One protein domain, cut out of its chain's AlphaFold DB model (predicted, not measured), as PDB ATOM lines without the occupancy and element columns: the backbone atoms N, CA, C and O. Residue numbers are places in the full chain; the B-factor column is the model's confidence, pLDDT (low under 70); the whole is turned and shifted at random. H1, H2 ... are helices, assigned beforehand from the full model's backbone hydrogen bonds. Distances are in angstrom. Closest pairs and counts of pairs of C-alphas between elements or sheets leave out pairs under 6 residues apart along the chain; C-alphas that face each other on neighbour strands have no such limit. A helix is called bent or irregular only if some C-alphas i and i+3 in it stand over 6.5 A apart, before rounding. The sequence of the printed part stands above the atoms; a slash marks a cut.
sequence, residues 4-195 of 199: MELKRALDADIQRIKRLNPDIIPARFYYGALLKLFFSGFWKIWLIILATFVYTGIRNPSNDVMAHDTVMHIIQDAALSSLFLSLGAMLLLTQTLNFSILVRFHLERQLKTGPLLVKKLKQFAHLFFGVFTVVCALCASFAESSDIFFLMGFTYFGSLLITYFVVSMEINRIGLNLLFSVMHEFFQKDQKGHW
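What this domain is: This is residues 4 to 195 of the 199 residues of an uncharacterized protein of Legionella sp. PC1000 (UniProt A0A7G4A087). Four long helices, H2, H4, H5 and H6, gather into a long, partly crossed bundle, and two further helices, H1 and H7, lie side by side across one end of it. The short helix H3 sits in the turn between H2 and H4 at the other end, and H4 is bent into two arms. The printed part has 192 residues with seven named helices, H1 to H7 in chain order, and no named strand; the class is all helix. The whole is loose and elongated, with a radius of gyration of the C-alphas of 20.6 A and spans of 66 by 37 by 25 A.

How they stand to each other: The longest helix, H4, residues 71 to 106, was assigned as one helix by its hydrogen bonds but is bent: C-alphas 92 and 95 are 6.9 A apart. Its arms H4a, residues 71 to 92, and H4b, residues 95 to 106, stand at a steep tilt of 57 degrees. H2, residues 27 to 59, touches H4a, closest at the C-alphas of Trp 46 and Ser 86, 5.2 A, at a steep tilt of 39 degrees, opposite ways. H5, residues 114 to 142, touches H2 with residues 129 to 141 alone, closest at the C-alphas of Ala 140 and Thr 56, 5.4 A. H5 forms helical hairpins with H4b and with H6, residues 148 to 174. The closest C-alphas of H5 and H6 are Phe 132 and Ser 159, 5.2 A, at a shallow tilt of 34 degrees, only just short of steep. H7, residues 177 to 195, touches H1, residues 4 to 17, with residues 178 to 186 alone, closest at the C-alphas of Leu 179 and Ile 14, 6.1 A, at a shallow tilt of 9 degrees, the same way. H4b and H7 are near each other, while H1 and H2 are apart. H3, residues 64 to 68, is close but not clearly touching to H2, the C-alphas of Met 66 and Gly 57 being closest at 7.3 A. Every O i to N i+4 pair is within hydrogen-bond range in H1, H3, H4a, H4b and H5; the counts are 28 of 29 in H2, 22 of 23 in H6 and 13 of 15 in H7.

Where its parts are: H1 begins at C-alpha 4, (-20.236, -30.624, -44.223), and measures 20.1 A. H2 measures 47.2 A, H4a 31.2 A, H5 42.7 A, H6 37.6 A and H7 27.9 A from first to last C-alpha. H7 ends at C-alpha 195, (-24.829, 9.771, -47.320).

The domain as a whole: The farthest C-alphas, Arg 19 and His 68, are 66.6 A apart. The printed part has no cut, and no link is long. Mean pLDDT of the printed part is 83.9; residues 21 to 23, 65 to 66 and 189 to 195 are under 70.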
ATOM      1  N   MET A   4     -18.794 -30.823 -44.431       74.69
ATOM      2  CA  MET A   4     -20.236 -30.624 -44.223       74.69
ATOM      3  C   MET A   4     -20.555 -29.631 -43.097       74.69
ATOM      4  O   MET A   4     -21.493 -28.842 -43.222       74.69
ATOM      5  N   GLU A   5     -19.779 -29.634 -42.011       78.12
ATOM      6  CA  GLU A   5     -19.935 -28.665 -40.916       78.12
ATOM      7  C   GLU A   5     -19.557 -27.256 -41.371       78.12
ATOM      8  O   GLU A   5     -20.239 -26.293 -41.027       78.12
ATOM      9  N   LEU A   6     -18.505 -27.144 -42.189       73.94
ATOM     10  CA  LEU A   6     -18.079 -25.884 -42.789       73.94
ATOM     11  C   LEU A   6     -19.159 -25.298 -43.689       73.94
ATOM     12  O   LEU A   6     -19.479 -24.125 -43.540       73.94
ATOM     13  N   LYS A   7     -19.766 -26.113 -44.556       75.75
ATOM     14  CA  LYS A   7     -20.840 -25.651 -45.440       75.75
ATOM     15  C   LYS A   7     -22.043 -25.121 -44.649       75.75
ATOM     16  O   LYS A   7     -22.487 -24.005 -44.896       75.75
ATOM     17  N   ARG A   8     -22.504 -25.860 -43.631       78.56
ATOM     18  CA  ARG A   8     -23.612 -25.420 -42.759       78.56
ATOM     19  C   ARG A   8     -23.278 -24.151 -41.971       78.56
ATOM     20  O   ARG A   8     -24.149 -23.303 -41.792       78.56
ATOM     21  N   ALA A   9     -22.043 -24.023 -41.487       75.19
ATOM     22  CA  ALA A   9     -21.594 -22.820 -40.791       75.19
ATOM     23  C   ALA A   9     -21.558 -21.608 -41.734       75.19
ATOM     24  O   ALA A   9     -21.990 -20.530 -41.338       75.19
ATOM     25  N   LEU A  10     -21.117 -21.801 -42.981       75.19
ATOM     26  CA  LEU A  10     -21.064 -20.758 -44.002       75.19
ATOM     27  C   LEU A  10     -22.468 -20.253 -44.374       75.19
ATOM     28  O   LEU A  10     -22.694 -19.047 -44.397       75.19
ATOM     29  N   ASP A  11     -23.422 -21.164 -44.594       78.38
ATOM     30  CA  ASP A  11     -24.813 -20.811 -44.919       78.38
ATOM     31  C   ASP A  11     -25.488 -20.041 -43.771       78.38
ATOM     32  O   ASP A  11     -26.176 -19.039 -43.997       78.38
ATOM     33  N   ALA A  12     -25.257 -20.468 -42.525       78.69
ATOM     34  CA  ALA A  12     -25.767 -19.783 -41.339       78.69
ATOM     35  C   ALA A  12     -25.150 -18.383 -41.171       78.69
ATOM     36  O   ALA A  12     -25.859 -17.427 -40.846       78.69
ATOM     37  N   ASP A  13     -23.848 -18.253 -41.422       77.38
ATOM     38  CA  ASP A  13     -23.129 -16.983 -41.354       77.38
ATOM     39  C   ASP A  13     -23.603 -16.012 -42.449       77.38
ATOM     40  O   ASP A  13     -23.852 -14.847 -42.150       77.38
ATOM     41  N   ILE A  14     -23.858 -16.479 -43.677       75.88
ATOM     42  CA  ILE A  14     -24.427 -15.654 -44.762       75.88
ATOM     43  C   ILE A  14     -25.796 -15.079 -44.371       75.88
ATOM     44  O   ILE A  14     -26.047 -13.886 -44.561       75.88
ATOM     45  N   GLN A  15     -26.691 -15.900 -43.811       77.06
ATOM     46  CA  GLN A  15     -28.006 -15.424 -43.363       77.06
ATOM     47  C   GLN A  15     -27.900 -14.437 -42.199       77.06
ATOM     48  O   GLN A  15     -28.704 -13.508 -42.105       77.06
ATOM     49  N   ARG A  16     -26.907 -14.626 -41.327       76.12
ATOM     50  CA  ARG A  16     -26.666 -13.750 -40.185       76.12
ATOM     51  C   ARG A  16     -26.118 -12.392 -40.617       76.12
ATOM     52  O   ARG A  16     -26.659 -11.389 -40.169       76.12
ATOM     53  N   ILE A  17     -25.150 -12.340 -41.538       71.62
ATOM     54  CA  ILE A  17     -24.602 -11.074 -42.069       71.62
ATOM     55  C   ILE A  17     -25.708 -10.218 -42.693       71.62
ATOM     56  O   ILE A  17     -25.779  -9.024 -42.429       71.62
ATOM     57  N   LYS A  18     -26.632 -10.828 -43.449       71.31
ATOM     58  CA  LYS A  18     -27.767 -10.112 -44.064       71.31
ATOM     59  C   LYS A  18     -28.727  -9.467 -43.060       71.31
ATOM     60  O   LYS A  18     -29.491  -8.588 -43.444       71.31
ATOM     61  N   ARG A  19     -28.737  -9.941 -41.811       73.44
ATOM     62  CA  ARG A  19     -29.628  -9.478 -40.735       73.44
ATOM     63  C   ARG A  19     -28.902  -8.659 -39.671       73.44
ATOM     64  O   ARG A  19     -29.552  -8.197 -38.738       73.44
ATOM     65  N   LEU A  20     -27.579  -8.531 -39.759       71.06
ATOM     66  CA  LEU A  20     -26.820  -7.724 -38.818       71.06
ATOM     67  C   LEU A  20     -27.095  -6.244 -39.082       71.06
ATOM     68  O   LEU A  20     -27.078  -5.809 -40.231       71.06
ATOM     69  N   ASN A  21     -27.280  -5.480 -38.012       64.62
ATOM     70  CA  ASN A  21     -27.152  -4.032 -38.069       64.62
ATOM     71  C   ASN A  21     -25.702  -3.673 -37.714       64.62
ATOM     72  O   ASN A  21     -25.167  -4.245 -36.758       64.62
ATOM     73  N   PRO A  22     -25.040  -2.798 -38.486       60.56
ATOM     74  CA  PRO A  22     -23.692  -2.349 -38.168       60.56
ATOM     75  C   PRO A  22     -23.702  -1.531 -36.869       60.56
ATOM     76  O   PRO A  22     -24.493  -0.605 -36.714       60.56
ATOM     77  N   ASP A  23     -22.824  -1.894 -35.934       65.12
ATOM     78  CA  ASP A  23     -22.561  -1.109 -34.725       65.12
ATOM     79  C   ASP A  23     -21.460  -0.084 -35.013       65.12
ATOM     80  O   ASP A  23     -20.458  -0.390 -35.662       65.12
ATOM     81  N   ILE A  24     -21.597   1.130 -34.478       70.75
ATOM     82  CA  ILE A  24     -20.589   2.182 -34.649       70.75
ATOM     83  C   ILE A  24     -19.280   1.753 -33.971       70.75
ATOM     84  O   ILE A  24     -19.223   1.535 -32.757       70.75
ATOM     85  N   ILE A  25     -18.193   1.675 -34.746       74.69
ATOM     86  CA  ILE A  25     -16.871   1.336 -34.210       74.69
ATOM     87  C   ILE A  25     -16.345   2.515 -33.379       74.69
ATOM     88  O   ILE A  25     -16.221   3.626 -33.901       74.69
ATOM     89  N   PRO A  26     -15.938   2.309 -32.114       81.19
ATOM     90  CA  PRO A  26     -15.346   3.377 -31.325       81.19
ATOM     91  C   PRO A  26     -14.032   3.850 -31.963       81.19
ATOM     92  O   PRO A  26     -13.103   3.063 -32.174       81.19
ATOM     93  N   ALA A  27     -13.927   5.159 -32.211       82.00
ATOM     94  CA  ALA A  27     -12.817   5.775 -32.943       82.00
ATOM     95  C   ALA A  27     -11.432   5.405 -32.380       82.00
ATOM     96  O   ALA A  27     -10.509   5.099 -33.135       82.00
ATOM     97  N   ARG A  28     -11.289   5.352 -31.048       80.50
ATOM     98  CA  ARG A  28     -10.028   4.970 -30.385       80.50
ATOM     99  C   ARG A  28      -9.566   3.563 -30.772       80.50
ATOM    100  O   ARG A  28      -8.374   3.347 -30.970       80.50
ATOM    101  N   PHE A  29     -10.498   2.616 -30.895       83.69
ATOM    102  CA  PHE A  29     -10.178   1.256 -31.316       83.69
ATOM    103  C   PHE A  29      -9.825   1.215 -32.802       83.69
ATOM    104  O   PHE A  29      -8.808   0.628 -33.164       83.69
ATOM    105  N   TYR A  30     -10.630   1.865 -33.647       85.44
ATOM    106  CA  TYR A  30     -10.435   1.870 -35.096       85.44
ATOM    107  C   TYR A  30      -9.085   2.479 -35.494       85.44
ATOM    108  O   TYR A  30      -8.247   1.795 -36.085       85.44
ATOM    109  N   TYR A  31      -8.828   3.729 -35.099       87.31
ATOM    110  CA  TYR A  31      -7.584   4.417 -35.444       87.31
ATOM    111  C   TYR A  31      -6.375   3.779 -34.760       87.31
ATOM    112  O   TYR A  31      -5.330   3.637 -35.388       87.31
ATOM    113  N   GLY A  32      -6.510   3.313 -33.512       88.75
ATOM    114  CA  GLY A  32      -5.429   2.610 -32.816       88.75
ATOM    115  C   GLY A  32      -5.051   1.286 -33.488       88.75
ATOM    116  O   GLY A  32      -3.868   0.983 -33.651       88.75
ATOM    117  N   ALA A  33      -6.042   0.502 -33.923       88.19
ATOM    118  CA  ALA A  33      -5.808  -0.742 -34.651       88.19
ATOM    119  C   ALA A  33      -5.198  -0.484 -36.034       88.19
ATOM    120  O   ALA A  33      -4.254  -1.182 -36.412       88.19
ATOM    121  N   LEU A  34      -5.694   0.528 -36.754       90.19
ATOM    122  CA  LEU A  34      -5.165   0.934 -38.054       90.19
ATOM    123  C   LEU A  34      -3.713   1.374 -37.940       90.19
ATOM    124  O   LEU A  34      -2.867   0.841 -38.650       90.19
ATOM    125  N   LEU A  35      -3.408   2.257 -36.991       91.62
ATOM    126  CA  LEU A  35      -2.059   2.752 -36.750       91.62
ATOM    127  C   LEU A  35      -1.100   1.607 -36.402       91.62
ATOM    128  O   LEU A  35      -0.011   1.508 -36.962       91.62
ATOM    129  N   LYS A  36      -1.525   0.683 -35.531       92.44
ATOM    130  CA  LYS A  36      -0.722  -0.487 -35.154       92.44
ATOM    131  C   LYS A  36      -0.428  -1.402 -36.345       92.44
ATOM    132  O   LYS A  36       0.705  -1.861 -36.493       92.44
ATOM    133  N   LEU A  37      -1.434  -1.699 -37.169       91.44
ATOM    134  CA  LEU A  37      -1.250  -2.524 -38.365       91.44
ATOM    135  C   LEU A  37      -0.410  -1.803 -39.418       91.44
ATOM    136  O   LEU A  37       0.451  -2.435 -40.028       91.44
ATOM    137  N   PHE A  38      -0.610  -0.495 -39.574       93.19
ATOM    138  CA  PHE A  38       0.152   0.341 -40.486       93.19
ATOM    139  C   PHE A  38       1.634   0.335 -40.115       93.19
ATOM    140  O   PHE A  38       2.451  -0.079 -40.927       93.19
ATOM    141  N   PHE A  39       1.993   0.668 -38.871       93.69
ATOM    142  CA  PHE A  39       3.393   0.643 -38.437       93.69
ATOM    143  C   PHE A  39       4.002  -0.760 -38.479       93.69
ATOM    144  O   PHE A  39       5.155  -0.919 -38.872       93.69
ATOM    145  N   SER A  40       3.235  -1.795 -38.119       93.06
ATOM    146  CA  SER A  40       3.730  -3.174 -38.191       93.06
ATOM    147  C   SER A  40       4.005  -3.623 -39.629       93.06
ATOM    148  O   SER A  40       4.991  -4.321 -39.863       93.06
ATOM    149  N   GLY A  41       3.149  -3.247 -40.582       92.69
ATOM    150  CA  GLY A  41       3.361  -3.504 -42.005       92.69
ATOM    151  C   GLY A  41       4.511  -2.672 -42.562       92.69
ATOM    152  O   GLY A  41       5.408  -3.227 -43.192       92.69
ATOM    153  N   PHE A  42       4.530  -1.378 -42.239       95.31
ATOM    154  CA  PHE A  42       5.556  -0.425 -42.649       95.31
ATOM    155  C   PHE A  42       6.945  -0.917 -42.272       95.31
ATOM    156  O   PHE A  42       7.800  -1.017 -43.141       95.31
ATOM    157  N   TRP A  43       7.151  -1.313 -41.014       95.25
ATOM    158  CA  TRP A  43       8.457  -1.780 -40.555       95.25
ATOM    159  C   TRP A  43       8.943  -3.009 -41.331       95.25
ATOM    160  O   TRP A  43      10.119  -3.116 -41.659       95.25
ATOM    161  N   LYS A  44       8.037  -3.932 -41.676       95.19
ATOM    162  CA  LYS A  44       8.384  -5.134 -42.450       95.19
ATOM    163  C   LYS A  44       8.745  -4.801 -43.890       95.19
ATOM    164  O   LYS A  44       9.767  -5.279 -44.367       95.19
ATOM    165  N   ILE A  45       7.918  -4.002 -44.567       95.19
ATOM    166  CA  ILE A  45       8.197  -3.577 -45.945       95.19
ATOM    167  C   ILE A  45       9.511  -2.799 -45.973       95.19
ATOM    168  O   ILE A  45      10.393  -3.138 -46.753       95.19
ATOM    169  N   TRP A  46       9.679  -1.843 -45.061       96.12
ATOM    170  CA  TRP A  46      10.877  -1.023 -44.962       96.12
ATOM    171  C   TRP A  46      12.141  -1.844 -44.764       96.12
ATOM    172  O   TRP A  46      13.083  -1.672 -45.529       96.12
ATOM    173  N   LEU A  47      12.143  -2.803 -43.836       95.94
ATOM    174  CA  LEU A  47      13.298  -3.679 -43.640       95.94
ATOM    175  C   LEU A  47      13.612  -4.543 -44.867       95.94
ATOM    176  O   LEU A  47      14.783  -4.706 -45.199       95.94
ATOM    177  N   ILE A  48      12.597  -5.083 -45.553       96.25
ATOM    178  CA  ILE A  48      12.803  -5.894 -46.763       96.25
ATOM    179  C   ILE A  48      13.409  -5.037 -47.882       96.25
ATOM    180  O   ILE A  48      14.389  -5.442 -48.508       96.25
ATOM    181  N   ILE A  49      12.853  -3.848 -48.118       95.25
ATOM    182  CA  ILE A  49      13.316  -2.939 -49.172       95.25
ATOM    183  C   ILE A  49      14.718  -2.409 -48.847       95.25
ATOM    184  O   ILE A  49      15.586  -2.408 -49.716       95.25
ATOM    185  N   LEU A  50      14.968  -2.016 -47.596       95.00
ATOM    186  CA  LEU A  50      16.280  -1.565 -47.137       95.00
ATOM    187  C   LEU A  50      17.344  -2.647 -47.344       95.00
ATOM    188  O   LEU A  50      18.381  -2.377 -47.941       95.00
ATOM    189  N   ALA A  51      17.074  -3.875 -46.891       94.38
ATOM    190  CA  ALA A  51      17.998  -4.992 -47.068       94.38
ATOM    191  C   ALA A  51      18.279  -5.268 -48.552       94.38
ATOM    192  O   ALA A  51      19.420  -5.544 -48.914       94.38
ATOM    193  N   THR A  52      17.259  -5.141 -49.405       93.81
ATOM    194  CA  THR A  52      17.381  -5.298 -50.860       93.81
ATOM    195  C   THR A  52      18.323  -4.248 -51.446       93.81
ATOM    196  O   THR A  52      19.300  -4.619 -52.087       93.81
ATOM    197  N   PHE A  53      18.091  -2.960 -51.167       91.94
ATOM    198  CA  PHE A  53      18.937  -1.870 -51.669       91.94
ATOM    199  C   PHE A  53      20.383  -1.962 -51.185       91.94
ATOM    200  O   PHE A  53      21.310  -1.795 -51.977       91.94
ATOM    201  N   VAL A  54      20.588  -2.234 -49.894       92.06
ATOM    202  CA  VAL A  54      21.937  -2.356 -49.322       92.06
ATOM    203  C   VAL A  54      22.671  -3.533 -49.957       92.06
ATOM    204  O   VAL A  54      23.829  -3.404 -50.342       92.06
ATOM    205  N   TYR A  55      21.992  -4.671 -50.120       91.38
ATOM    206  CA  TYR A  55      22.578  -5.842 -50.759       91.38
ATOM    207  C   TYR A  55      22.977  -5.570 -52.214       91.38
ATOM    208  O   TYR A  55      24.103  -5.887 -52.601       91.38
ATOM    209  N   THR A  56      22.097  -4.949 -53.007       90.62
ATOM    210  CA  THR A  56      22.408  -4.603 -54.401       90.62
ATOM    211  C   THR A  56      23.518  -3.572 -54.511       90.62
ATOM    212  O   THR A  56      24.398  -3.738 -55.344       90.62
ATOM    213  N   GLY A  57      23.515  -2.543 -53.657       86.38
ATOM    214  CA  GLY A  57      24.530  -1.488 -53.685       86.38
ATOM    215  C   GLY A  57      25.933  -2.004 -53.366       86.38
ATOM    216  O   GLY A  57      26.899  -1.537 -53.953       86.38
ATOM    217  N   ILE A  58      26.047  -3.005 -52.487       87.00
ATOM    218  CA  ILE A  58      27.337  -3.623 -52.146       87.00
ATOM    219  C   ILE A  58      27.785  -4.624 -53.219       87.00
ATOM    220  O   ILE A  58      28.971  -4.704 -53.529       87.00
ATOM    221  N   ARG A  59      26.863  -5.443 -53.741       85.56
ATOM    222  CA  ARG A  59      27.219  -6.584 -54.599       85.56
ATOM    223  C   ARG A  59      27.291  -6.236 -56.087       85.56
ATOM    224  O   ARG A  59      28.150  -6.782 -56.770       85.56
ATOM    225  N   ASN A  60      26.406  -5.362 -56.560       84.56
ATOM    226  CA  ASN A  60      26.251  -4.990 -57.968       84.56
ATOM    227  C   ASN A  60      26.208  -3.451 -58.120       84.56
ATOM    228  O   ASN A  60      25.158  -2.902 -58.481       84.56
ATOM    229  N   PRO A  61      27.308  -2.735 -57.808       81.88
ATOM    230  CA  PRO A  61      27.360  -1.285 -57.966       81.88
ATOM    231  C   PRO A  61      27.247  -0.901 -59.447       81.88
ATOM    232  O   PRO A  61      27.952  -1.441 -60.296       81.88
ATOM    233  N   SER A  62      26.368   0.050 -59.755       79.44
ATOM    234  CA  SER A  62      26.081   0.504 -61.124       79.44
ATOM    235  C   SER A  62      27.126   1.468 -61.691       79.44
ATOM    236  O   SER A  62      27.107   1.777 -62.878       79.44
ATOM    237  N   ASN A  63      28.004   2.021 -60.851       78.62
ATOM    238  CA  ASN A  63      29.080   2.905 -61.286       78.62
ATOM    239  C   ASN A  63      30.324   2.762 -60.396       78.62
ATOM    240  O   ASN A  63      30.248   2.336 -59.243       78.62
ATOM    241  N   ASP A  64      31.476   3.169 -60.937       70.62
ATOM    242  CA  ASP A  64      32.760   3.109 -60.227       70.62
ATOM    243  C   ASP A  64      32.769   3.973 -58.956       70.62
ATOM    244  O   ASP A  64      33.500   3.677 -58.016       70.62
ATOM    245  N   VAL A  65      31.933   5.017 -58.903       69.50
ATOM    246  CA  VAL A  65      31.769   5.878 -57.721       69.50
ATOM    247  C   VAL A  65      31.148   5.091 -56.563       69.50
ATOM    248  O   VAL A  65      31.740   5.040 -55.491       69.50
ATOM    249  N   MET A  66      30.039   4.378 -56.792       66.06
ATOM    250  CA  MET A  66      29.407   3.521 -55.782       66.06
ATOM    251  C   MET A  66      30.275   2.324 -55.394       66.06
ATOM    252  O   MET A  66      30.215   1.874 -54.254       66.06
ATOM    253  N   ALA A  67      31.101   1.811 -56.311       70.00
ATOM    254  CA  ALA A  67      32.032   0.724 -56.003       70.00
ATOM    255  C   ALA A  67      33.120   1.138 -54.991       70.00
ATOM    256  O   ALA A  67      33.633   0.290 -54.261       70.00
ATOM    257  N   HIS A  68      33.459   2.432 -54.938       72.06
ATOM    258  CA  HIS A  68      34.440   2.998 -54.007       72.06
ATOM    259  C   HIS A  68      33.798   3.747 -52.831       72.06
ATOM    260  O   HIS A  68      34.515   4.197 -51.930       72.06
ATOM    261  N   ASP A  69      32.471   3.878 -52.815       75.00
ATOM    262  CA  ASP A  69      31.760   4.533 -51.728       75.00
ATOM    263  C   ASP A  69      31.847   3.722 -50.436       75.00
ATOM    264  O   ASP A  69      31.854   2.489 -50.396       75.00
ATOM    265  N   THR A  70      31.878   4.445 -49.320       79.88
ATOM    266  CA  THR A  70      31.833   3.797 -48.012       79.88
ATOM    267  C   THR A  70      30.455   3.169 -47.826       79.88
ATOM    268  O   THR A  70      29.440   3.826 -48.039       79.88
ATOM    269  N   VAL A  71      30.401   1.928 -47.329       82.69
ATOM    270  CA  VAL A  71      29.153   1.187 -47.044       82.69
ATOM    271  C   VAL A  71      28.123   2.032 -46.276       82.69
ATOM    272  O   VAL A  71      26.921   1.908 -46.489       82.69
ATOM    273  N   MET A  72      28.586   2.935 -45.409       83.81
ATOM    274  CA  MET A  72      27.730   3.858 -44.665       83.81
ATOM    275  C   MET A  72      26.936   4.824 -45.562       83.81
ATOM    276  O   MET A  72      25.765   5.066 -45.281       83.81
ATOM    277  N   HIS A  73      27.531   5.343 -46.639       84.69
ATOM    278  CA  HIS A  73      26.840   6.212 -47.599       84.69
ATOM    279  C   HIS A  73      25.770   5.436 -48.372       84.69
ATOM    280  O   HIS A  73      24.623   5.871 -48.431       84.69
ATOM    281  N   ILE A  74      26.096   4.217 -48.817       85.31
ATOM    282  CA  ILE A  74      25.137   3.309 -49.469       85.31
ATOM    283  C   ILE A  74      23.934   3.037 -48.552       85.31
ATOM    284  O   ILE A  74      22.787   3.059 -48.996       85.31
ATOM    285  N   ILE A  75      24.172   2.816 -47.254       89.00
ATOM    286  CA  ILE A  75      23.101   2.600 -46.272       89.00
ATOM    287  C   ILE A  75      22.230   3.849 -46.105       89.00
ATOM    288  O   ILE A  75      21.011   3.713 -46.006       89.00
ATOM    289  N   GLN A  76      22.814   5.048 -46.058       88.56
ATOM    290  CA  GLN A  76      22.057   6.295 -45.900       88.56
ATOM    291  C   GLN A  76      21.124   6.547 -47.093       88.56
ATOM    292  O   GLN A  76      19.930   6.797 -46.894       88.56
ATOM    293  N   ASP A  77      21.629   6.381 -48.315       86.56
ATOM    294  CA  ASP A  77      20.841   6.565 -49.539       86.56
ATOM    295  C   ASP A  77      19.747   5.493 -49.674       86.56
ATOM    296  O   ASP A  77      18.584   5.788 -49.994       86.56
ATOM    297  N   ALA A  78      20.083   4.243 -49.338       91.06
ATOM    298  CA  ALA A  78      19.134   3.138 -49.280       91.06
ATOM    299  C   ALA A  78      18.049   3.362 -48.213       91.06
ATOM    300  O   ALA A  78      16.880   3.040 -48.443       91.06
ATOM    301  N   ALA A  79      18.396   3.925 -47.053       92.69
ATOM    302  CA  ALA A  79      17.459   4.197 -45.964       92.69
ATOM    303  C   ALA A  79      16.400   5.220 -46.370       92.69
ATOM    304  O   ALA A  79      15.211   4.992 -46.127       92.69
ATOM    305  N   LEU A  80      16.802   6.304 -47.039       91.12
ATOM    306  CA  LEU A  80      15.864   7.326 -47.496       91.12
ATOM    307  C   LEU A  80      14.951   6.783 -48.606       91.12
ATOM    308  O   LEU A  80      13.726   6.904 -48.522       91.12
ATOM    309  N   SER A  81      15.532   6.113 -49.603       91.00
ATOM    310  CA  SER A  81      14.791   5.548 -50.741       91.00
ATOM    311  C   SER A  81      13.802   4.465 -50.304       91.00
ATOM    312  O   SER A  81      12.630   4.472 -50.700       91.00
ATOM    313  N   SER A  82      14.239   3.559 -49.423       94.31
ATOM    314  CA  SER A  82      13.374   2.526 -48.850       94.31
ATOM    315  C   SER A  82      12.246   3.119 -48.012       94.31
ATOM    316  O   SER A  82      11.139   2.579 -48.039       94.31
ATOM    317  N   LEU A  83      12.474   4.229 -47.303       94.81
ATOM    318  CA  LEU A  83      11.451   4.895 -46.494       94.81
ATOM    319  C   LEU A  83      10.309   5.420 -47.372       94.81
ATOM    320  O   LEU A  83       9.148   5.100 -47.101       94.81
ATOM    321  N   PHE A  84      10.621   6.146 -48.449       93.25
ATOM    322  CA  PHE A  84       9.609   6.667 -49.375       93.25
ATOM    323  C   PHE A  84       8.827   5.551 -50.076       93.25
ATOM    324  O   PHE A  84       7.593   5.585 -50.100       93.25
ATOM    325  N   LEU A  85       9.519   4.528 -50.588       93.94
ATOM    326  CA  LEU A  85       8.867   3.390 -51.244       93.94
ATOM    327  C   LEU A  85       7.966   2.611 -50.281       93.94
ATOM    328  O   LEU A  85       6.854   2.230 -50.643       93.94
ATOM    329  N   SER A  86       8.405   2.425 -49.036       95.00
ATOM    330  CA  SER A  86       7.617   1.722 -48.017       95.00
ATOM    331  C   SER A  86       6.394   2.517 -47.587       95.00
ATOM    332  O   SER A  86       5.333   1.931 -47.368       95.00
ATOM    333  N   LEU A  87       6.514   3.845 -47.497       94.75
ATOM    334  CA  LEU A  87       5.380   4.722 -47.226       94.75
ATOM    335  C   LEU A  87       4.340   4.612 -48.351       94.75
ATOM    336  O   LEU A  87       3.168   4.362 -48.071       94.75
ATOM    337  N   GLY A  88       4.772   4.717 -49.613       93.25
ATOM    338  CA  GLY A  88       3.899   4.564 -50.781       93.25
ATOM    339  C   GLY A  88       3.218   3.193 -50.833       93.25
ATOM    340  O   GLY A  88       1.996   3.107 -50.955       93.25
ATOM    341  N   ALA A  89       3.984   2.118 -50.639       93.12
ATOM    342  CA  ALA A  89       3.470   0.752 -50.577       93.12
ATOM    343  C   ALA A  89       2.435   0.556 -49.454       93.12
ATOM    344  O   ALA A  89       1.423  -0.125 -49.637       93.12
ATOM    345  N   MET A  90       2.659   1.158 -48.285       93.69
ATOM    346  CA  MET A  90       1.719   1.077 -47.169       93.69
ATOM    347  C   MET A  90       0.451   1.892 -47.401       93.69
ATOM    348  O   MET A  90      -0.629   1.432 -47.027       93.69
ATOM    349  N   LEU A  91       0.553   3.053 -48.053       92.81
ATOM    350  CA  LEU A  91      -0.617   3.841 -48.440       92.81
ATOM    351  C   LEU A  91      -1.550   3.025 -49.343       92.81
ATOM    352  O   LEU A  91      -2.746   2.963 -49.057       92.81
ATOM    353  N   LEU A  92      -1.004   2.306 -50.328       91.19
ATOM    354  CA  LEU A  92      -1.777   1.404 -51.193       91.19
ATOM    355  C   LEU A  92      -2.422   0.239 -50.417       91.19
ATOM    356  O   LEU A  92      -3.548  -0.157 -50.715       91.19
ATOM    357  N   LEU A  93      -1.763  -0.277 -49.373       89.94
ATOM    358  CA  LEU A  93      -2.320  -1.335 -48.516       89.94
ATOM    359  C   LEU A  93      -3.385  -0.840 -47.528       89.94
ATOM    360  O   LEU A  93      -4.065  -1.670 -46.920       89.94
ATOM    361  N   THR A  94      -3.565   0.473 -47.359       89.19
ATOM    362  CA  THR A  94      -4.476   1.042 -46.349       89.19
ATOM    363  C   THR A  94      -5.904   0.528 -46.509       89.19
ATOM    364  O   THR A  94      -6.547   0.183 -45.516       89.19
ATOM    365  N   GLN A  95      -6.391   0.399 -47.746       85.69
ATOM    366  CA  GLN A  95      -7.731  -0.129 -48.018       85.69
ATOM    367  C   GLN A  95      -7.877  -1.585 -47.546       85.69
ATOM    368  O   GLN A  95      -8.862  -1.939 -46.895       85.69
ATOM    369  N   THR A  96      -6.864  -2.416 -47.791       85.62
ATOM    370  CA  THR A  96      -6.816  -3.813 -47.337       85.62
ATOM    371  C   THR A  96      -6.729  -3.912 -45.812       85.62
ATOM    372  O   THR A  96      -7.395  -4.753 -45.202       85.62
ATOM    373  N   LEU A  97      -5.953  -3.032 -45.168       87.69
ATOM    374  CA  LEU A  97      -5.868  -2.965 -43.708       87.69
ATOM    375  C   LEU A  97      -7.212  -2.585 -43.086       87.69
ATOM    376  O   LEU A  97      -7.650  -3.260 -42.152       87.69
ATOM    377  N   ASN A  98      -7.877  -1.565 -43.629       87.06
ATOM    378  CA  ASN A  98      -9.196  -1.141 -43.176       87.06
ATOM    379  C   ASN A  98     -10.204  -2.299 -43.258       87.06
ATOM    380  O   ASN A  98     -10.830  -2.653 -42.259       87.06
ATOM    381  N   PHE A  99     -10.263  -2.984 -44.403       84.31
ATOM    382  CA  PHE A  99     -11.118  -4.160 -44.567       84.31
ATOM    383  C   PHE A  99     -10.840  -5.241 -43.507       84.31
ATOM    384  O   PHE A  99     -11.769  -5.792 -42.916       84.31
ATOM    385  N   SER A 100      -9.567  -5.501 -43.187       84.44
ATOM    386  CA  SER A 100      -9.207  -6.470 -42.143       84.44
ATOM    387  C   SER A 100      -9.699  -6.068 -40.744       84.44
ATOM    388  O   SER A 100     -10.099  -6.933 -39.963       84.44
ATOM    389  N   ILE A 101      -9.706  -4.767 -40.429       84.69
ATOM    390  CA  ILE A 101     -10.188  -4.227 -39.149       84.69
ATOM    391  C   ILE A 101     -11.705  -4.332 -39.074       84.69
ATOM    392  O   ILE A 101     -12.227  -4.793 -38.060       84.69
ATOM    393  N   LEU A 102     -12.398  -3.958 -40.151       82.81
ATOM    394  CA  LEU A 102     -13.851  -4.049 -40.258       82.81
ATOM    395  C   LEU A 102     -14.334  -5.480 -40.047       82.81
ATOM    396  O   LEU A 102     -15.225  -5.721 -39.233       82.81
ATOM    397  N   VAL A 103     -13.686  -6.435 -40.712       81.69
ATOM    398  CA  VAL A 103     -13.955  -7.862 -40.547       81.69
ATOM    399  C   VAL A 103     -13.688  -8.324 -39.117       81.69
ATOM    400  O   VAL A 103     -14.508  -9.017 -38.513       81.69
ATOM    401  N   ARG A 104     -12.549  -7.932 -38.547       82.50
ATOM    402  CA  ARG A 104     -12.192  -8.317 -37.184       82.50
ATOM    403  C   ARG A 104     -13.181  -7.768 -36.154       82.50
ATOM    404  O   ARG A 104     -13.521  -8.459 -35.205       82.50
ATOM    405  N   PHE A 105     -13.645  -6.537 -36.323       80.81
ATOM    406  CA  PHE A 105     -14.535  -5.903 -35.357       80.81
ATOM    407  C   PHE A 105     -15.981  -6.394 -35.494       80.81
ATOM    408  O   PHE A 105     -16.567  -6.849 -34.514       80.81
ATOM    409  N   HIS A 106     -16.536  -6.358 -36.707       76.69
ATOM    410  CA  HIS A 106     -17.952  -6.654 -36.932       76.69
ATOM    411  C   HIS A 106     -18.254  -8.144 -37.042       76.69
ATOM    412  O   HIS A 106     -19.337  -8.580 -36.668       76.69
ATOM    413  N   LEU A 107     -17.328  -8.941 -37.578       76.19
ATOM    414  CA  LEU A 107     -17.646 -10.295 -38.032       76.19
ATOM    415  C   LEU A 107     -16.964 -11.378 -37.187       76.19
ATOM    416  O   LEU A 107     -17.535 -12.455 -37.029       76.19
ATOM    417  N   GLU A 108     -15.811 -11.103 -36.563       80.12
ATOM    418  CA  GLU A 108     -15.088 -12.098 -35.746       80.12
ATOM    419  C   GLU A 108     -15.952 -12.681 -34.618       80.12
ATOM    420  O   GLU A 108     -15.950 -13.893 -34.412       80.12
ATOM    421  N   ARG A 109     -16.698 -11.834 -33.897       72.75
ATOM    422  CA  ARG A 109     -17.526 -12.257 -32.750       72.75
ATOM    423  C   ARG A 109     -18.954 -12.651 -33.122       72.75
ATOM    424  O   ARG A 109     -19.632 -13.302 -32.332       72.75
ATOM    425  N   GLN A 110     -19.419 -12.243 -34.299       73.06
ATOM    426  CA  GLN A 110     -20.802 -12.433 -34.744       73.06
ATOM    427  C   GLN A 110     -20.968 -13.703 -35.592       73.06
ATOM    428  O   GLN A 110     -22.062 -14.264 -35.647       73.06
ATOM    429  N   LEU A 111     -19.892 -14.187 -36.217       73.19
ATOM    430  CA  LEU A 111     -19.907 -15.352 -37.101       73.19
ATOM    431  C   LEU A 111     -19.301 -16.589 -36.442       73.19
ATOM    432  O   LEU A 111     -18.288 -16.505 -35.747       73.19
ATOM    433  N   LYS A 112     -19.849 -17.769 -36.752       75.69
ATOM    434  CA  LYS A 112     -19.242 -19.048 -36.342       75.69
ATOM    435  C   LYS A 112     -17.912 -19.293 -37.062       75.69
ATOM    436  O   LYS A 112     -17.000 -19.880 -36.483       75.69
ATOM    437  N   THR A 113     -17.777 -18.814 -38.298       76.56
ATOM    438  CA  THR A 113     -16.530 -18.857 -39.080       76.56
ATOM    439  C   THR A 113     -15.629 -17.635 -38.869       76.56
ATOM    440  O   THR A 113     -14.522 -17.597 -39.407       76.56
ATOM    441  N   GLY A 114     -16.038 -16.667 -38.041       75.31
ATOM    442  CA  GLY A 114     -15.306 -15.419 -37.785       75.31
ATOM    443  C   GLY A 114     -13.833 -15.620 -37.395       75.31
ATOM    444  O   GLY A 114     -12.951 -15.064 -38.059       75.31
ATOM    445  N   PRO A 115     -13.515 -16.478 -36.404       81.81
ATOM    446  CA  PRO A 115     -12.128 -16.768 -36.030       81.81
ATOM    447  C   PRO A 115     -11.315 -17.423 -37.156       81.81
ATOM    448  O   PRO A 115     -10.121 -17.155 -37.314       81.81
ATOM    449  N   LEU A 116     -11.956 -18.272 -37.971       80.50
ATOM    450  CA  LEU A 116     -11.321 -18.912 -39.124       80.50
ATOM    451  C   LEU A 116     -10.982 -17.870 -40.193       80.50
ATOM    452  O   LEU A 116      -9.891 -17.904 -40.763       80.50
ATOM    453  N   LEU A 117     -11.876 -16.911 -40.413       81.00
ATOM    454  CA  LEU A 117     -11.708 -15.861 -41.403       81.00
ATOM    455  C   LEU A 117     -10.602 -14.870 -41.013       81.00
ATOM    456  O   LEU A 117      -9.723 -14.580 -41.824       81.00
ATOM    457  N   VAL A 118     -10.550 -14.446 -39.746       85.00
ATOM    458  CA  VAL A 118      -9.438 -13.628 -39.224       85.00
ATOM    459  C   VAL A 118      -8.108 -14.379 -39.323       85.00
ATOM    460  O   VAL A 118      -7.084 -13.792 -39.689       85.00
ATOM    461  N   LYS A 119      -8.098 -15.690 -39.044       87.62
ATOM    462  CA  LYS A 119      -6.900 -16.524 -39.210       87.62
ATOM    463  C   LYS A 119      -6.443 -16.568 -40.671       87.62
ATOM    464  O   LYS A 119      -5.247 -16.430 -40.919       87.62
ATOM    465  N   LYS A 120      -7.367 -16.709 -41.625       85.19
ATOM    466  CA  LYS A 120      -7.064 -16.721 -43.065       85.19
ATOM    467  C   LYS A 120      -6.540 -15.378 -43.565       85.19
ATOM    468  O   LYS A 120      -5.517 -15.359 -44.235       85.19
ATOM    469  N   LEU A 121      -7.129 -14.259 -43.143       86.31
ATOM    470  CA  LEU A 121      -6.613 -12.925 -43.482       86.31
ATOM    471  C   LEU A 121      -5.172 -12.714 -42.995       86.31
ATOM    472  O   LEU A 121      -4.339 -12.188 -43.731       86.31
ATOM    473  N   LYS A 122      -4.839 -13.183 -41.784       88.75
ATOM    474  CA  LYS A 122      -3.450 -13.159 -41.294       88.75
ATOM    475  C   LYS A 122      -2.526 -14.056 -42.122       88.75
ATOM    476  O   LYS A 122      -1.387 -13.668 -42.370       88.75
ATOM    477  N   GLN A 123      -3.001 -15.231 -42.542       89.31
ATOM    478  CA  GLN A 123      -2.242 -16.123 -43.426       89.31
ATOM    479  C   GLN A 123      -1.977 -15.470 -44.785       89.31
ATOM    480  O   GLN A 123      -0.844 -15.513 -45.248       89.31
ATOM    481  N   PHE A 124      -2.964 -14.795 -45.374       89.75
ATOM    482  CA  PHE A 124      -2.804 -14.071 -46.637       89.75
ATOM    483  C   PHE A 124      -1.801 -12.923 -46.519       89.75
ATOM    484  O   PHE A 124      -0.948 -12.764 -47.386       89.75
ATOM    485  N   ALA A 125      -1.830 -12.176 -45.410       90.44
ATOM    486  CA  ALA A 125      -0.820 -11.155 -45.141       90.44
ATOM    487  C   ALA A 125       0.588 -11.765 -45.023       90.44
ATOM    488  O   ALA A 125       1.543 -11.226 -45.575       90.44
ATOM    489  N   HIS A 126       0.735 -12.897 -44.328       92.25
ATOM    490  CA  HIS A 126       2.029 -13.573 -44.217       92.25
ATOM    491  C   HIS A 126       2.515 -14.118 -45.567       92.25
ATOM    492  O   HIS A 126       3.698 -14.005 -45.872       92.25
ATOM    493  N   LEU A 127       1.601 -14.638 -46.389       93.50
ATOM    494  CA  LEU A 127       1.893 -15.099 -47.742       93.50
ATOM    495  C   LEU A 127       2.389 -13.949 -48.623       93.50
ATOM    496  O   LEU A 127       3.411 -14.111 -49.279       93.50
ATOM    497  N   PHE A 128       1.742 -12.779 -48.559       94.50
ATOM    498  CA  PHE A 128       2.216 -11.576 -49.243       94.50
ATOM    499  C   PHE A 128       3.656 -11.233 -48.857       94.50
ATOM    500  O   PHE A 128       4.504 -11.094 -49.732       94.50
ATOM    501  N   PHE A 129       3.957 -11.145 -47.556       94.50
ATOM    502  CA  PHE A 129       5.316 -10.836 -47.101       94.50
ATOM    503  C   PHE A 129       6.331 -11.902 -47.521       94.50
ATOM    504  O   PHE A 129       7.456 -11.556 -47.873       94.50
ATOM    505  N   GLY A 130       5.945 -13.181 -47.506       95.00
ATOM    506  CA  GLY A 130       6.792 -14.279 -47.964       95.00
ATOM    507  C   GLY A 130       7.125 -14.163 -49.451       95.00
ATOM    508  O   GLY A 130       8.300 -14.134 -49.809       95.00
ATOM    509  N   VAL A 131       6.104 -14.022 -50.302       95.38
ATOM    510  CA  VAL A 131       6.274 -13.837 -51.753       95.38
ATOM    511  C   VAL A 131       7.099 -12.585 -52.038       95.38
ATOM    512  O   VAL A 131       8.080 -12.663 -52.769       95.38
ATOM    513  N   PHE A 132       6.765 -11.462 -51.402       96.06
ATOM    514  CA  PHE A 132       7.479 -10.202 -51.573       96.06
ATOM    515  C   PHE A 132       8.958 -10.321 -51.210       96.06
ATOM    516  O   PHE A 132       9.808  -9.921 -51.995       96.06
ATOM    517  N   THR A 133       9.284 -10.952 -50.082       96.00
ATOM    518  CA  THR A 133      10.682 -11.171 -49.677       96.00
ATOM    519  C   THR A 133      11.438 -12.024 -50.696       96.00
ATOM    520  O   THR A 133      12.568 -11.693 -51.045       96.00
ATOM    521  N   VAL A 134      10.825 -13.101 -51.199       95.94
ATOM    522  CA  VAL A 134      11.458 -13.992 -52.184       95.94
ATOM    523  C   VAL A 134      11.699 -13.269 -53.507       95.94
ATOM    524  O   VAL A 134      12.802 -13.343 -54.044       95.94
ATOM    525  N   VAL A 135      10.704 -12.542 -54.020       94.44
ATOM    526  CA  VAL A 135      10.850 -11.798 -55.279       94.44
ATOM    527  C   VAL A 135      11.877 -10.674 -55.116       94.44
ATOM    528  O   VAL A 135      12.741 -10.530 -55.975       94.44
ATOM    529  N   CYS A 136      11.876  -9.952 -53.989       94.38
ATOM    530  CA  CYS A 136      12.912  -8.965 -53.672       94.38
ATOM    531  C   CYS A 136      14.311  -9.585 -53.657       94.38
ATOM    532  O   CYS A 136      15.212  -9.041 -54.282       94.38
ATOM    533  N   ALA A 137      14.498 -10.734 -53.001       92.94
ATOM    534  CA  ALA A 137      15.793 -11.413 -52.944       92.94
ATOM    535  C   ALA A 137      16.280 -11.881 -54.328       92.94
ATOM    536  O   ALA A 137      17.473 -11.792 -54.629       92.94
ATOM    537  N   LEU A 138      15.363 -12.347 -55.184       92.69
ATOM    538  CA  LEU A 138      15.670 -12.686 -56.574       92.69
ATOM    539  C   LEU A 138      16.106 -11.441 -57.349       92.69
ATOM    540  O   LEU A 138      17.189 -11.439 -57.926       92.69
ATOM    541  N   CYS A 139      15.326 -10.360 -57.297       91.06
ATOM    542  CA  CYS A 139      15.681  -9.092 -57.932       91.06
ATOM    543  C   CYS A 139      17.028  -8.559 -57.429       91.06
ATOM    544  O   CYS A 139      17.860  -8.161 -58.237       91.06
ATOM    545  N   ALA A 140      17.289  -8.643 -56.123       89.38
ATOM    546  CA  ALA A 140      18.547  -8.210 -55.527       89.38
ATOM    547  C   ALA A 140      19.763  -9.007 -56.025       89.38
ATOM    548  O   ALA A 140      20.890  -8.524 -55.997       89.38
ATOM    549  N   SER A 141      19.552 -10.256 -56.444       88.31
ATOM    550  CA  SER A 141      20.633 -11.128 -56.904       88.31
ATOM    551  C   SER A 141      21.047 -10.852 -58.349       88.31
ATOM    552  O   SER A 141      22.184 -11.155 -58.702       88.31
ATOM    553  N   PHE A 142      20.147 -10.300 -59.172       86.62
ATOM    554  CA  PHE A 142      20.357 -10.139 -60.616       86.62
ATOM    555  C   PHE A 142      20.386  -8.685 -61.094       86.62
ATOM    556  O   PHE A 142      20.938  -8.432 -62.158       86.62
ATOM    557  N   ALA A 143      19.790  -7.748 -60.357       86.25
ATOM    558  CA  ALA A 143      19.709  -6.354 -60.773       86.25
ATOM    559  C   ALA A 143      20.915  -5.530 -60.299       86.25
ATOM    560  O   ALA A 143      21.483  -5.778 -59.229       86.25
ATOM    561  N   GLU A 144      21.258  -4.522 -61.097       85.50
ATOM    562  CA  GLU A 144      22.202  -3.462 -60.746       85.50
ATOM    563  C   GLU A 144      21.546  -2.422 -59.823       85.50
ATOM    564  O   GLU A 144      20.318  -2.274 -59.779       85.50
ATOM    565  N   SER A 145      22.366  -1.676 -59.077       81.00
ATOM    566  CA  SER A 145      21.883  -0.686 -58.104       81.00
ATOM    567  C   SER A 145      21.101   0.486 -58.709       81.00
ATOM    568  O   SER A 145      20.310   1.100 -57.996       81.00
ATOM    569  N   SER A 146      21.266   0.800 -59.998       79.88
ATOM    570  CA  SER A 146      20.488   1.848 -60.681       79.88
ATOM    571  C   SER A 146      19.046   1.422 -60.963       79.88
ATOM    572  O   SER A 146      18.115   2.220 -60.844       79.88
ATOM    573  N   ASP A 147      18.846   0.146 -61.291       87.12
ATOM    574  CA  ASP A 147      17.573  -0.364 -61.808       87.12
ATOM    575  C   ASP A 147      16.671  -0.886 -60.689       87.12
ATOM    576  O   ASP A 147      15.440  -0.928 -60.821       87.12
ATOM    577  N   ILE A 148      17.274  -1.251 -59.552       88.69
ATOM    578  CA  ILE A 148      16.573  -1.834 -58.408       88.69
ATOM    579  C   ILE A 148      15.470  -0.912 -57.868       88.69
ATOM    580  O   ILE A 148      14.442  -1.404 -57.405       88.69
ATOM    581  N   PHE A 149      15.613   0.415 -57.993       86.06
ATOM    582  CA  PHE A 149      14.579   1.364 -57.569       86.06
ATOM    583  C   PHE A 149      13.261   1.171 -58.335       86.06
ATOM    584  O   PHE A 149      12.200   1.032 -57.723       86.06
ATOM    585  N   PHE A 150      13.314   1.107 -59.667       88.19
ATOM    586  CA  PHE A 150      12.127   0.872 -60.494       88.19
ATOM    587  C   PHE A 150      11.633  -0.568 -60.360       88.19
ATOM    588  O   PHE A 150      10.426  -0.811 -60.253       88.19
ATOM    589  N   LEU A 151      12.566  -1.520 -60.297       92.75
ATOM    590  CA  LEU A 151      12.251  -2.933 -60.136       92.75
ATOM    591  C   LEU A 151      11.513  -3.206 -58.821       92.75
ATOM    592  O   LEU A 151      10.615  -4.040 -58.803       92.75
ATOM    593  N   MET A 152      11.795  -2.461 -57.748       92.06
ATOM    594  CA  MET A 152      11.061  -2.573 -56.486       92.06
ATOM    595  C   MET A 152       9.565  -2.283 -56.631       92.06
ATOM    596  O   MET A 152       8.745  -2.970 -56.012       92.06
ATOM    597  N   GLY A 153       9.192  -1.318 -57.475       90.69
ATOM    598  CA  GLY A 153       7.791  -1.059 -57.804       90.69
ATOM    599  C   GLY A 153       7.140  -2.274 -58.469       90.69
ATOM    600  O   GLY A 153       6.098  -2.754 -58.015       90.69
ATOM    601  N   PHE A 154       7.790  -2.834 -59.493       92.69
ATOM    602  CA  PHE A 154       7.308  -4.039 -60.174       92.69
ATOM    603  C   PHE A 154       7.254  -5.256 -59.253       92.69
ATOM    604  O   PHE A 154       6.276  -5.998 -59.285       92.69
ATOM    605  N   THR A 155       8.245  -5.437 -58.386       94.25
ATOM    606  CA  THR A 155       8.285  -6.513 -57.393       94.25
ATOM    607  C   THR A 155       7.132  -6.409 -56.410       94.25
ATOM    608  O   THR A 155       6.505  -7.420 -56.084       94.25
ATOM    609  N   TYR A 156       6.796  -5.197 -55.971       94.38
ATOM    610  CA  TYR A 156       5.651  -4.968 -55.101       94.38
ATOM    611  C   TYR A 156       4.330  -5.359 -55.785       94.38
ATOM    612  O   TYR A 156       3.589  -6.193 -55.254       94.38
ATOM    613  N   PHE A 157       4.058  -4.842 -56.989       93.75
ATOM    614  CA  PHE A 157       2.832  -5.179 -57.728       93.75
ATOM    615  C   PHE A 157       2.786  -6.646 -58.171       93.75
ATOM    616  O   PHE A 157       1.740  -7.288 -58.071       93.75
ATOM    617  N   GLY A 158       3.914  -7.211 -58.596       93.94
ATOM    618  CA  GLY A 158       4.041  -8.624 -58.941       93.94
ATOM    619  C   GLY A 158       3.748  -9.528 -57.745       93.94
ATOM    620  O   GLY A 158       3.003 -10.499 -57.866       93.94
ATOM    621  N   SER A 159       4.234  -9.162 -56.557       95.31
ATOM    622  CA  SER A 159       3.956  -9.904 -55.320       95.31
ATOM    623  C   SER A 159       2.492  -9.806 -54.899       95.31
ATOM    624  O   SER A 159       1.921 -10.801 -54.440       95.31
ATOM    625  N   LEU A 160       1.859  -8.643 -55.093       93.62
ATOM    626  CA  LEU A 160       0.413  -8.491 -54.917       93.62
ATOM    627  C   LEU A 160      -0.362  -9.391 -55.880       93.62
ATOM    628  O   LEU A 160      -1.281 -10.078 -55.444       93.62
ATOM    629  N   LEU A 161       0.026  -9.429 -57.155       93.75
ATOM    630  CA  LEU A 161      -0.633 -10.231 -58.183       93.75
ATOM    631  C   LEU A 161      -0.513 -11.733 -57.895       93.75
ATOM    632  O   LEU A 161      -1.525 -12.434 -57.872       93.75
ATOM    633  N   ILE A 162       0.691 -12.223 -57.584       93.50
ATOM    634  CA  ILE A 162       0.919 -13.625 -57.197       93.50
ATOM    635  C   ILE A 162       0.086 -13.978 -55.961       93.50
ATOM    636  O   ILE A 162      -0.617 -14.991 -55.942       93.50
ATOM    637  N   THR A 163       0.120 -13.121 -54.938       93.62
ATOM    638  CA  THR A 163      -0.657 -13.338 -53.713       93.62
ATOM    639  C   THR A 163      -2.150 -13.361 -54.004       93.62
ATOM    640  O   THR A 163      -2.846 -14.251 -53.527       93.62
ATOM    641  N   TYR A 164      -2.645 -12.433 -54.823       90.94
ATOM    642  CA  TYR A 164      -4.045 -12.377 -55.230       90.94
ATOM    643  C   TYR A 164      -4.491 -13.680 -55.901       90.94
ATOM    644  O   TYR A 164      -5.527 -14.226 -55.521       90.94
ATOM    645  N   PHE A 165      -3.699 -14.227 -56.828       91.69
ATOM    646  CA  PHE A 165      -4.015 -15.506 -57.469       91.69
ATOM    647  C   PHE A 165      -4.091 -16.655 -56.461       91.69
ATOM    648  O   PHE A 165      -5.075 -17.400 -56.452       91.69
ATOM    649  N   VAL A 166      -3.097 -16.782 -55.578       92.31
ATOM    650  CA  VAL A 166      -3.070 -17.848 -54.563       92.31
ATOM    651  C   VAL A 166      -4.253 -17.732 -53.601       92.31
ATOM    652  O   VAL A 166      -4.943 -18.718 -53.332       92.31
ATOM    653  N   VAL A 167      -4.534 -16.517 -53.134       89.19
ATOM    654  CA  VAL A 167      -5.663 -16.223 -52.247       89.19
ATOM    655  C   VAL A 167      -6.994 -16.511 -52.938       89.19
ATOM    656  O   VAL A 167      -7.864 -17.133 -52.333       89.19
ATOM    657  N   SER A 168      -7.154 -16.122 -54.203       86.38
ATOM    658  CA  SER A 168      -8.372 -16.370 -54.983       86.38
ATOM    659  C   SER A 168      -8.643 -17.870 -55.143       86.38
ATOM    660  O   SER A 168      -9.758 -18.333 -54.888       86.38
ATOM    661  N   MET A 169      -7.608 -18.663 -55.448       87.38
ATOM    662  CA  MET A 169      -7.721 -20.125 -55.500       87.38
ATOM    663  C   MET A 169      -8.119 -20.720 -54.146       87.38
ATOM    664  O   MET A 169      -8.969 -21.613 -54.086       87.38
ATOM    665  N   GLU A 170      -7.545 -20.226 -53.048       84.81
ATOM    666  CA  GLU A 170      -7.857 -20.725 -51.709       84.81
ATOM    667  C   GLU A 170      -9.278 -20.345 -51.260       84.81
ATOM    668  O   GLU A 170     -10.003 -21.184 -50.716       84.81
ATOM    669  N   ILE A 171      -9.717 -19.117 -51.541       84.44
ATOM    670  CA  ILE A 171     -11.085 -18.652 -51.272       84.44
ATOM    671  C   ILE A 171     -12.097 -19.482 -52.065       84.44
ATOM    672  O   ILE A 171     -13.108 -19.908 -51.496       84.44
ATOM    673  N   ASN A 172     -11.822 -19.749 -53.344       84.69
ATOM    674  CA  ASN A 172     -12.696 -20.556 -54.192       84.69
ATOM    675  C   ASN A 172     -12.765 -22.012 -53.700       84.69
ATOM    676  O   ASN A 172     -13.852 -22.560 -53.532       84.69
ATOM    677  N   ARG A 173     -11.617 -22.611 -53.346       83.06
ATOM    678  CA  ARG A 173     -11.542 -23.976 -52.797       83.06
ATOM    679  C   ARG A 173     -12.359 -24.152 -51.514       83.06
ATOM    680  O   ARG A 173     -12.948 -25.208 -51.305       83.06
ATOM    681  N   ILE A 174     -12.354 -23.152 -50.631       78.12
ATOM    682  CA  ILE A 174     -13.043 -23.212 -49.329       78.12
ATOM    683  C   ILE A 174     -14.518 -22.764 -49.458       78.12
ATOM    684  O   ILE A 174     -15.304 -22.955 -48.532       78.12
ATOM    685  N   GLY A 175     -14.926 -22.203 -50.604       72.94
ATOM    686  CA  GLY A 175     -16.276 -21.672 -50.822       72.94
ATOM    687  C   GLY A 175     -16.532 -20.329 -50.130       72.94
ATOM    688  O   GLY A 175     -17.673 -19.888 -50.030       72.94
ATOM    689  N   LEU A 176     -15.477 -19.647 -49.669       78.25
ATOM    690  CA  LEU A 176     -15.574 -18.366 -48.961       78.25
ATOM    691  C   LEU A 176     -15.977 -17.201 -49.874       78.25
ATOM    692  O   LEU A 176     -16.298 -16.131 -49.369       78.25
ATOM    693  N   ASN A 177     -15.984 -17.395 -51.196       78.50
ATOM    694  CA  ASN A 177     -16.268 -16.336 -52.167       78.50
ATOM    695  C   ASN A 177     -17.640 -15.674 -51.929       78.50
ATOM    696  O   ASN A 177     -17.752 -14.452 -51.894       78.50
ATOM    697  N   LEU A 178     -18.669 -16.483 -51.652       73.50
ATOM    698  CA  LEU A 178     -20.012 -15.997 -51.309       73.50
ATOM    699  C   LEU A 178     -20.010 -15.157 -50.028       73.50
ATOM    700  O   LEU A 178     -20.676 -14.128 -49.956       73.50
ATOM    701  N   LEU A 179     -19.231 -15.571 -49.031       75.88
ATOM    702  CA  LEU A 179     -19.130 -14.863 -47.763       75.88
ATOM    703  C   LEU A 179     -18.386 -13.528 -47.948       75.88
ATOM    704  O   LEU A 179     -18.868 -12.511 -47.466       75.88
ATOM    705  N   PHE A 180     -17.298 -13.487 -48.727       74.38
ATOM    706  CA  PHE A 180     -16.624 -12.235 -49.103       74.38
ATOM    707  C   PHE A 180     -17.522 -11.285 -49.899       74.38
ATOM    708  O   PHE A 180     -17.524 -10.091 -49.603       74.38
ATOM    709  N   SER A 181     -18.326 -11.798 -50.832       78.25
ATOM    710  CA  SER A 181     -19.286 -10.986 -51.587       78.25
ATOM    711  C   SER A 181     -20.336 -10.347 -50.674       78.25
ATOM    712  O   SER A 181     -20.576  -9.145 -50.759       78.25
ATOM    713  N   VAL A 182     -20.929 -11.126 -49.763       75.44
ATOM    714  CA  VAL A 182     -21.959 -10.631 -48.832       75.44
ATOM    715  C   VAL A 182     -21.361  -9.677 -47.792       75.44
ATOM    716  O   VAL A 182     -21.983  -8.675 -47.456       75.44
ATOM    717  N   MET A 183     -20.137  -9.934 -47.315       76.44
ATOM    718  CA  MET A 183     -19.404  -8.986 -46.465       76.44
ATOM    719  C   MET A 183     -19.151  -7.664 -47.194       76.44
ATOM    720  O   MET A 183     -19.327  -6.599 -46.610       76.44
ATOM    721  N   HIS A 184     -18.736  -7.715 -48.461       77.38
ATOM    722  CA  HIS A 184     -18.467  -6.512 -49.244       77.38
ATOM    723  C   HIS A 184     -19.733  -5.672 -49.443       77.38
ATOM    724  O   HIS A 184     -19.701  -4.462 -49.234       77.38
ATOM    725  N   GLU A 185     -20.855  -6.316 -49.768       78.19
ATOM    726  CA  GLU A 185     -22.162  -5.660 -49.872       78.19
ATOM    727  C   GLU A 185     -22.595  -5.040 -48.535       78.19
ATOM    728  O   GLU A 185     -23.030  -3.889 -48.504       78.19
ATOM    729  N   PHE A 186     -22.406  -5.754 -47.420       72.69
ATOM    730  CA  PHE A 186     -22.690  -5.249 -46.074       72.69
ATOM    731  C   PHE A 186     -21.897  -3.971 -45.755       72.69
ATOM    732  O   PHE A 186     -22.483  -2.977 -45.329       72.69
ATOM    733  N   PHE A 187     -20.587  -3.956 -46.030       70.38
ATOM    734  CA  PHE A 187     -19.745  -2.779 -45.787       70.38
ATOM    735  C   PHE A 187     -20.006  -1.622 -46.769       70.38
ATOM    736  O   PHE A 187     -19.814  -0.465 -46.401       70.38
ATOM    737  N   GLN A 188     -20.468  -1.890 -47.998       71.25
ATOM    738  CA  GLN A 188     -20.882  -0.833 -48.934       71.25
ATOM    739  C   GLN A 188     -22.244  -0.218 -48.584       71.25
ATOM    740  O   GLN A 188     -22.456   0.977 -48.804       71.25
ATOM    741  N   LYS A 189     -23.184  -1.017 -48.067       64.62
ATOM    742  CA  LYS A 189     -24.529  -0.543 -47.711       64.62
ATOM    743  C   LYS A 189     -24.489   0.484 -46.576       64.62
ATOM    744  O   LYS A 189     -25.233   1.459 -46.622       64.62
ATOM    745  N   ASP A 190     -23.573   0.301 -45.629       54.84
ATOM    746  CA  ASP A 190     -23.280   1.255 -44.553       54.84
ATOM    747  C   ASP A 190     -22.754   2.598 -45.094       54.84
ATOM    748  O   ASP A 190     -23.219   3.660 -44.689       54.84
ATOM    749  N   GLN A 191     -21.875   2.570 -46.107       52.19
ATOM    750  CA  GLN A 191     -21.416   3.802 -46.757       52.19
ATOM    751  C   GLN A 191     -22.564   4.560 -47.430       52.19
ATOM    752  O   GLN A 191     -22.645   5.770 -47.266       52.19
ATOM    753  N   LYS A 192     -23.463   3.885 -48.159       49.62
ATOM    754  CA  LYS A 192     -24.580   4.554 -48.857       49.62
ATOM    755  C   LYS A 192     -25.642   5.114 -47.902       49.62
ATOM    756  O   LYS A 192     -26.044   6.259 -48.069       49.62
ATOM    757  N   GLY A 193     -26.032   4.366 -46.866       50.06
ATOM    758  CA  GLY A 193     -27.026   4.835 -45.886       50.06
ATOM    759  C   GLY A 193     -26.579   6.069 -45.089       50.06
ATOM    760  O   GLY A 193     -27.412   6.869 -44.659       50.06
ATOM    761  N   HIS A 194     -25.268   6.263 -44.928       42.16
ATOM    762  CA  HIS A 194     -24.730   7.429 -44.235       42.16
ATOM    763  C   HIS A 194     -24.762   8.712 -45.090       42.16
ATOM    764  O   HIS A 194     -24.871   9.797 -44.527       42.16
ATOM    765  N   TRP A 195     -24.712   8.610 -46.423       40.84
ATOM    766  CA  TRP A 195     -24.829   9.771 -47.320       40.84
ATOM    767  C   TRP A 195     -26.285  10.193 -47.560       40.84
ATOM    768  O   TRP A 195     -26.556  11.386 -47.656       40.84
TER     769      TRP A 195